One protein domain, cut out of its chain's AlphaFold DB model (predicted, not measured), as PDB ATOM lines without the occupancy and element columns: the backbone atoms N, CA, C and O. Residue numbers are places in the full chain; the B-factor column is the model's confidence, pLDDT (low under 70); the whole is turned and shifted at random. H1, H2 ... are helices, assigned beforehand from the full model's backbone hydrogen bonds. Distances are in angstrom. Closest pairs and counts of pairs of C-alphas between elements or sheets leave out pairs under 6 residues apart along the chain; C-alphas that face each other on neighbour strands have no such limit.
ATOM      1  N   HIS A 409      52.764 -36.355  24.487       71.56
ATOM      2  CA  HIS A 409      53.559 -35.491  25.363       71.56
ATOM      3  C   HIS A 409      52.710 -34.570  26.240       71.56
ATOM      4  O   HIS A 409      53.242 -33.940  27.154       71.56
ATOM      5  N   SER A 410      51.399 -34.492  25.990       74.44
ATOM      6  CA  SER A 410      50.492 -33.625  26.741       74.44
ATOM      7  C   SER A 410      49.166 -34.300  27.105       74.44
ATOM      8  O   SER A 410      48.686 -35.200  26.420       74.44
ATOM      9  N   LEU A 411      48.540 -33.829  28.192       75.31
ATOM     10  CA  LEU A 411      47.202 -34.255  28.634       75.31
ATOM     11  C   LEU A 411      46.169 -34.155  27.504       75.31
ATOM     12  O   LEU A 411      45.363 -35.062  27.317       75.31
ATOM     13  N   ASP A 412      46.197 -33.059  26.748       75.75
ATOM     14  CA  ASP A 412      45.247 -32.822  25.665       75.75
ATOM     15  C   ASP A 412      45.488 -33.769  24.479       75.75
ATOM     16  O   ASP A 412      44.520 -34.196  23.856       75.75
ATOM     17  N   GLU A 413      46.739 -34.143  24.184       78.88
ATOM     18  CA  GLU A 413      47.067 -35.170  23.181       78.88
ATOM     19  C   GLU A 413      46.580 -36.555  23.606       78.88
ATOM     20  O   GLU A 413      45.972 -37.260  22.804       78.88
ATOM     21  N   ILE A 414      46.773 -36.909  24.880       81.81
ATOM     22  CA  ILE A 414      46.297 -38.174  25.451       81.81
ATOM     23  C   ILE A 414      44.772 -38.242  25.393       81.81
ATOM     24  O   ILE A 414      44.208 -39.196  24.863       81.81
ATOM     25  N   LEU A 415      44.079 -37.197  25.845       81.88
ATOM     26  CA  LEU A 415      42.621 -37.135  25.750       81.88
ATOM     27  C   LEU A 415      42.130 -37.118  24.298       81.88
ATOM     28  O   LEU A 415      41.069 -37.664  24.012       81.88
ATOM     29  N   TYR A 416      42.885 -36.534  23.368       81.25
ATOM     30  CA  TYR A 416      42.548 -36.553  21.946       81.25
ATOM     31  C   TYR A 416      42.719 -37.939  21.310       81.25
ATOM     32  O   TYR A 416      41.971 -38.263  20.389       81.25
ATOM     33  N   ALA A 417      43.680 -38.735  21.784       81.69
ATOM     34  CA  ALA A 417      43.886 -40.118  21.355       81.69
ATOM     35  C   ALA A 417      42.805 -41.064  21.899       81.69
ATOM     36  O   ALA A 417      42.430 -42.023  21.232       81.69
ATOM     37  N   ILE A 418      42.291 -40.775  23.096       82.44
ATOM     38  CA  ILE A 418      41.288 -41.597  23.777       82.44
ATOM     39  C   ILE A 418      39.861 -41.269  23.312       82.44
ATOM     40  O   ILE A 418      39.057 -42.172  23.085       82.44
ATOM     41  N   ILE A 419      39.520 -39.980  23.216       81.94
ATOM     42  CA  ILE A 419      38.141 -39.525  23.007       81.94
ATOM     43  C   ILE A 419      37.816 -39.496  21.519       81.94
ATOM     44  O   ILE A 419      38.321 -38.632  20.805       81.94
ATOM     45  N   ASP A 420      36.908 -40.367  21.073       75.31
ATOM     46  CA  ASP A 420      36.344 -40.331  19.719       75.31
ATOM     47  C   ASP A 420      34.969 -39.638  19.693       75.31
ATOM     48  O   ASP A 420      34.100 -39.831  20.546       75.31
ATOM     49  N   ALA A 421      34.758 -38.821  18.665       63.91
ATOM     50  CA  ALA A 421      33.498 -38.171  18.340       63.91
ATOM     51  C   ALA A 421      32.346 -39.130  17.988       63.91
ATOM     52  O   ALA A 421      31.186 -38.702  18.104       63.91
ATOM     53  N   ASP A 422      32.664 -40.351  17.544       64.19
ATOM     54  CA  ASP A 422      31.697 -41.405  17.186       64.19
ATOM     55  C   ASP A 422      31.366 -42.324  18.381       64.19
ATOM     56  O   ASP A 422      30.502 -43.192  18.279       64.19
ATOM     57  N   GLY A 423      31.987 -42.064  19.535       61.69
ATOM     58  CA  GLY A 423      31.851 -42.855  20.750       61.69
ATOM     59  C   GLY A 423      33.096 -43.700  21.006       61.69
ATOM     60  O   GLY A 423      33.727 -44.208  20.087       61.69
ATOM     61  N   MET A 424      33.446 -43.833  22.280       74.94
ATOM     62  CA  MET A 424      34.522 -44.695  22.762       74.94
ATOM     63  C   MET A 424      33.929 -45.648  23.796       74.94
ATOM     64  O   MET A 424      33.186 -45.225  24.683       74.94
ATOM     65  N   SER A 425      34.249 -46.932  23.689       76.31
ATOM     66  CA  SER A 425      33.935 -47.908  24.727       76.31
ATOM     67  C   SER A 425      35.101 -47.959  25.699       76.31
ATOM     68  O   SER A 425      36.243 -48.168  25.293       76.31
ATOM     69  N   PHE A 426      34.823 -47.806  26.994       75.12
ATOM     70  CA  PHE A 426      35.864 -47.942  28.010       75.12
ATOM     71  C   PHE A 426      36.535 -49.318  27.941       75.12
ATOM     72  O   PHE A 426      37.735 -49.407  28.163       75.12
ATOM     73  N   ASN A 427      35.802 -50.375  27.574       80.38
ATOM     74  CA  ASN A 427      36.328 -51.739  27.502       80.38
ATOM     75  C   ASN A 427      37.347 -51.937  26.373       80.38
ATOM     76  O   ASN A 427      38.264 -52.742  26.543       80.38
ATOM     77  N   ASP A 428      37.259 -51.148  25.303       80.06
ATOM     78  CA  ASP A 428      38.107 -51.290  24.111       80.06
ATOM     79  C   ASP A 428      39.413 -50.483  24.218       80.06
ATOM     80  O   ASP A 428      40.294 -50.573  23.364       80.06
ATOM     81  N   LEU A 429      39.574 -49.701  25.291       82.88
ATOM     82  CA  LEU A 429      40.779 -48.915  25.538       82.88
ATOM     83  C   LEU A 429      41.954 -49.777  26.024       82.88
ATOM     84  O   LEU A 429      41.785 -50.733  26.793       82.88
ATOM     85  N   LYS A 430      43.175 -49.367  25.652       84.94
ATOM     86  CA  LYS A 430      44.407 -49.930  26.227       84.94
ATOM     87  C   LYS A 430      44.417 -49.733  27.755       84.94
ATOM     88  O   LYS A 430      43.919 -48.709  28.229       84.94
ATOM     89  N   PRO A 431      45.006 -50.662  28.529       83.19
ATOM     90  CA  PRO A 431      45.082 -50.562  29.990       83.19
ATOM     91  C   PRO A 431      45.619 -49.215  30.495       83.19
ATOM     92  O   PRO A 431      44.995 -48.601  31.356       83.19
ATOM     93  N   ILE A 432      46.680 -48.700  29.871       83.00
ATOM     94  CA  ILE A 432      47.283 -47.394  30.179       83.00
ATOM     95  C   ILE A 432      46.283 -46.226  30.043       83.00
ATOM     96  O   ILE A 432      46.205 -45.348  30.902       83.00
ATOM     97  N   TYR A 433      45.433 -46.242  29.010       85.56
ATOM     98  CA  TYR A 433      44.389 -45.234  28.797       85.56
ATOM     99  C   TYR A 433      43.261 -45.350  29.827       85.56
ATOM    100  O   TYR A 433      42.755 -44.335  30.307       85.56
ATOM    101  N   LYS A 434      42.882 -46.579  30.198       83.19
ATOM    102  CA  LYS A 434      41.872 -46.843  31.236       83.19
ATOM    103  C   LYS A 434      42.331 -46.316  32.591       83.19
ATOM    104  O   LYS A 434      41.586 -45.595  33.250       83.19
ATOM    105  N   GLU A 435      43.557 -46.644  32.984       82.00
ATOM    106  CA  GLU A 435      44.146 -46.216  34.252       82.00
ATOM    107  C   GLU A 435      44.267 -44.693  34.327       82.00
ATOM    108  O   GLU A 435      43.899 -44.077  35.331       82.00
ATOM    109  N   PHE A 436      44.699 -44.075  33.229       85.31
ATOM    110  CA  PHE A 436      44.772 -42.629  33.122       85.31
ATOM    111  C   PHE A 436      43.412 -41.955  33.301       85.31
ATOM    112  O   PHE A 436      43.295 -41.047  34.120       85.31
ATOM    113  N   LEU A 437      42.373 -42.411  32.593       81.62
ATOM    114  CA  LEU A 437      41.021 -41.864  32.736       81.62
ATOM    115  C   LEU A 437      40.473 -42.034  34.153       81.62
ATOM    116  O   LEU A 437      39.841 -41.116  34.671       81.62
ATOM    117  N   LEU A 438      40.722 -43.184  34.784       79.06
ATOM    118  CA  LEU A 438      40.281 -43.462  36.149       79.06
ATOM    119  C   LEU A 438      40.932 -42.502  37.148       79.06
ATOM    120  O   LEU A 438      40.235 -41.885  37.952       79.06
ATOM    121  N   LYS A 439      42.251 -42.308  37.066       77.75
ATOM    122  CA  LYS A 439      42.960 -41.354  37.930       77.75
ATOM    123  C   LYS A 439      42.574 -39.907  37.613       77.75
ATOM    124  O   LYS A 439      42.449 -39.087  38.523       77.75
ATOM    125  N   LEU A 440      42.330 -39.584  36.341       78.56
ATOM    126  CA  LEU A 440      41.885 -38.258  35.911       78.56
ATOM    127  C   LEU A 440      40.474 -37.930  36.435       78.56
ATOM    128  O   LEU A 440      40.212 -36.814  36.872       78.56
ATOM    129  N   ALA A 441      39.573 -38.912  36.465       69.88
ATOM    130  CA  ALA A 441      38.217 -38.762  36.994       69.88
ATOM    131  C   ALA A 441      38.170 -38.588  38.523       69.88
ATOM    132  O   ALA A 441      37.200 -38.053  39.057       69.88
ATOM    133  N   VAL A 442      39.204 -39.040  39.238       64.94
ATOM    134  CA  VAL A 442      39.348 -38.839  40.691       64.94
ATOM    135  C   VAL A 442      39.963 -37.471  41.016       64.94
ATOM    136  O   VAL A 442      39.804 -36.982  42.131       64.94
ATOM    137  N   THR A 443      40.626 -36.836  40.048       61.12
ATOM    138  CA  THR A 443      41.347 -35.568  40.235       61.12
ATOM    139  C   THR A 443      40.617 -34.342  39.688       61.12
ATOM    140  O   THR A 443      40.856 -33.245  40.182       61.12
ATOM    141  N   LEU A 444      39.717 -34.500  38.711       56.88
ATOM    142  CA  LEU A 444      38.933 -33.404  38.131       56.88
ATOM    143  C   LEU A 444      37.466 -33.430  38.570       56.88
ATOM    144  O   LEU A 444      36.887 -34.485  38.830       56.88
ATOM    145  N   THR A 445      36.831 -32.257  38.595       57.62
ATOM    146  CA  THR A 445      35.382 -32.156  38.832       57.62
ATOM    147  C   THR A 445      34.582 -32.615  37.598       57.62
ATOM    148  O   THR A 445      35.064 -32.533  36.463       57.62
ATOM    149  N   LYS A 446      33.338 -33.096  37.796       50.69
ATOM    150  CA  LYS A 446      32.457 -33.624  36.721       50.69
ATOM    151  C   LYS A 446      32.337 -32.657  35.535       50.69
ATOM    152  O   LYS A 446      32.385 -33.081  34.380       50.69
ATOM    153  N   ASP A 447      32.230 -31.363  35.821       54.25
ATOM    154  CA  ASP A 447      32.047 -30.327  34.805       54.25
ATOM    155  C   ASP A 447      33.318 -30.079  33.978       54.25
ATOM    156  O   ASP A 447      33.229 -29.838  32.776       54.25
ATOM    157  N   GLU A 448      34.509 -30.194  34.565       60.94
ATOM    158  CA  GLU A 448      35.779 -29.953  33.868       60.94
ATOM    159  C   GLU A 448      36.109 -31.061  32.872       60.94
ATOM    160  O   GLU A 448      36.432 -30.779  31.712       60.94
ATOM    161  N   LEU A 449      35.975 -32.321  33.300       65.75
ATOM    162  CA  LEU A 449      36.172 -33.472  32.421       65.75
ATOM    163  C   LEU A 449      35.141 -33.454  31.285       65.75
ATOM    164  O   LEU A 449      35.497 -33.631  30.121       65.75
ATOM    165  N   PHE A 450      33.877 -33.149  31.595       64.12
ATOM    166  CA  PHE A 450      32.817 -33.050  30.595       64.12
ATOM    167  C   PHE A 450      33.071 -31.930  29.575       64.12
ATOM    168  O   PHE A 450      32.956 -32.156  28.367       64.12
ATOM    169  N   GLN A 451      33.462 -30.728  30.014       69.31
ATOM    170  CA  GLN A 451      33.734 -29.608  29.103       69.31
ATOM    171  C   GLN A 451      34.972 -29.853  28.232       69.31
ATOM    172  O   GLN A 451      34.937 -29.560  27.030       69.31
ATOM    173  N   ARG A 452      36.051 -30.423  28.791       68.06
ATOM    174  CA  ARG A 452      37.241 -30.809  28.010       68.06
ATOM    175  C   ARG A 452      36.896 -31.857  26.954       68.06
ATOM    176  O   ARG A 452      37.168 -31.628  25.773       68.06
ATOM    177  N   SER A 453      36.206 -32.930  27.340       71.31
ATOM    178  CA  SER A 453      35.775 -33.989  26.420       71.31
ATOM    179  C   SER A 453      34.857 -33.456  25.318       71.31
ATOM    180  O   SER A 453      35.084 -33.695  24.131       71.31
ATOM    181  N   LYS A 454      33.877 -32.614  25.670       72.19
ATOM    182  CA  LYS A 454      32.954 -31.983  24.714       72.19
ATOM    183  C   LYS A 454      33.674 -31.088  23.700       72.19
ATOM    184  O   LYS A 454      33.321 -31.078  22.516       72.19
ATOM    185  N   ASN A 455      34.695 -30.345  24.130       75.38
ATOM    186  CA  ASN A 455      35.504 -29.510  23.242       75.38
ATOM    187  C   ASN A 455      36.331 -30.344  22.255       75.38
ATOM    188  O   ASN A 455      36.402 -29.986  21.073       75.38
ATOM    189  N   ILE A 456      36.900 -31.461  22.710       79.19
ATOM    190  CA  ILE A 456      37.635 -32.411  21.867       79.19
ATOM    191  C   ILE A 456      36.700 -33.011  20.810       79.19
ATOM    192  O   ILE A 456      36.967 -32.872  19.612       79.19
ATOM    193  N   MET A 457      35.539 -33.531  21.221       76.38
ATOM    194  CA  MET A 457      34.533 -34.082  20.303       76.38
ATOM    195  C   MET A 457      34.078 -33.051  19.262       76.38
ATOM    196  O   MET A 457      34.001 -33.337  18.065       76.38
ATOM    197  N   ARG A 458      33.821 -31.805  19.682       76.38
ATOM    198  CA  ARG A 458      33.427 -30.721  18.768       76.38
ATOM    199  C   ARG A 458      34.520 -30.415  17.740       76.38
ATOM    200  O   ARG A 458      34.203 -30.154  16.577       76.38
ATOM    201  N   ARG A 459      35.798 -30.432  18.140       78.38
ATOM    202  CA  ARG A 459      36.941 -30.216  17.234       78.38
ATOM    203  C   ARG A 459      37.094 -31.367  16.237       78.38
ATOM    204  O   ARG A 459      37.281 -31.100  15.050       78.38
ATOM    205  N   GLN A 460      36.946 -32.614  16.678       78.06
ATOM    206  CA  GLN A 460      37.006 -33.786  15.801       78.06
ATOM    207  C   GLN A 460      35.853 -33.812  14.782       78.06
ATOM    208  O   GLN A 460      36.103 -33.982  13.587       78.06
ATOM    209  N   ARG A 461      34.610 -33.512  15.199       79.12
ATOM    210  CA  ARG A 461      33.453 -33.394  14.284       79.12
ATOM    211  C   ARG A 461      33.657 -32.315  13.220       79.12
ATOM    212  O   ARG A 461      33.371 -32.540  12.045       79.12
ATOM    213  N   LYS A 462      34.221 -31.160  13.599       77.75
ATOM    214  CA  LYS A 462      34.571 -30.088  12.649       77.75
ATOM    215  C   LYS A 462      35.643 -30.521  11.642       77.75
ATOM    216  O   LYS A 462      35.537 -30.164  10.471       77.75
ATOM    217  N   LYS A 463      36.657 -31.289  12.066       75.75
ATOM    218  CA  LYS A 463      37.687 -31.834  11.161       75.75
ATOM    219  C   LYS A 463      37.098 -32.851  10.171       75.75
ATOM    220  O   LYS A 463      37.405 -32.765   8.984       75.75
ATOM    221  N   LYS A 464      36.209 -33.749  10.622       68.56
ATOM    222  CA  LYS A 464      35.501 -34.708   9.748       68.56
ATOM    223  C   LYS A 464      34.613 -33.989   8.717       68.56
ATOM    224  O   LYS A 464      34.677 -34.314   7.536       68.56
ATOM    225  N   LEU A 465      33.861 -32.959   9.126       68.50
ATOM    226  CA  LEU A 465      33.007 -32.183   8.213       68.50
ATOM    227  C   LEU A 465      33.815 -31.432   7.140       68.50
ATOM    228  O   LEU A 465      33.425 -31.421   5.977       68.50
ATOM    229  N   LYS A 466      34.979 -30.869   7.500       65.81
ATOM    230  CA  LYS A 466      35.884 -30.229   6.530       65.81
ATOM    231  C   LYS A 466      36.449 -31.215   5.504       65.81
ATOM    232  O   LYS A 466      36.494 -30.872   4.332       65.81
ATOM    233  N   ARG A 467      36.819 -32.436   5.917       59.72
ATOM    234  CA  ARG A 467      37.292 -33.495   5.001       59.72
ATOM    235  C   ARG A 467      36.198 -34.008   4.058       59.72
ATOM    236  O   ARG A 467      36.495 -34.420   2.944       59.72
TER     237      ARG A 467
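What this domain is: This is residues 409 to 467 of the 493 residues of the protein "(Mediterranean fruit fly) hypothetical protein" of Ceratitis capitata (UniProt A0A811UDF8). H2 and the long helix H3 meet near their ends as a V, and the short helix H1 sits to one side of it, its last turn reaching in between the two arms. The linking stretch of residues 419 to 430 runs across the open side of the V, from the end of H1 to the beginning of H2. The printed part has 59 residues with three named helices, in the order H1, H2, H3, and no named strand; the class is all helix. The whole is compact, with a radius of gyration of the C-alphas of 11.8 A and spans of 35 by 24 by 22 A.

Where its parts are: H1 holds residues 411 to 418, beginning at C-alpha 411 at (47.202, -34.255, 28.634). H2 holds residues 431 to 443 and measures 18.5 A from first to last C-alpha. H3, the longest helix, holds residues 446 to 467 and measures 32.1 A, ending at C-alpha 467 at (37.292, -33.495, 5.001).

How they stand to each other: H1 and H2 are close but not clearly touching; their closest C-alphas, those of Ile 418 and Tyr 433, are 6.9 A apart. They run opposite ways at a steep tilt of 50 degrees. H1 and H3 only just touch, with 3 pairs of C-alphas within 8 A, and H3 does so with residues 453 to 456 alone. The closest C-alphas there, those of Tyr 416 and Ile 456, are 6.4 A apart; the two helices run the same way at a steep tilt of 63 degrees. H2 and H3 are close but not clearly touching, with their closest C-alphas, those of Ala 441 and Leu 449, 7.3 A apart. They run opposite ways at a steep tilt of 49 degrees. In H1, H2 and H3 every O i to N i+4 pair is within hydrogen-bond range.

The domain as a whole: The two C-alphas farthest apart, those of Val 442 and Arg 467, are 36.1 A apart. The printed part has no cut. The link from H1 to H2 is long, with 12 residues, and the link from H2 to H3 is tight, with 2 residues. Residues 442 to 448, of which 446 to 448 belong to H3, stand free. The mean pLDDT of the printed part is 73.8; residues 421 to 423, 441 to 452 and 464 to 467 are under 70.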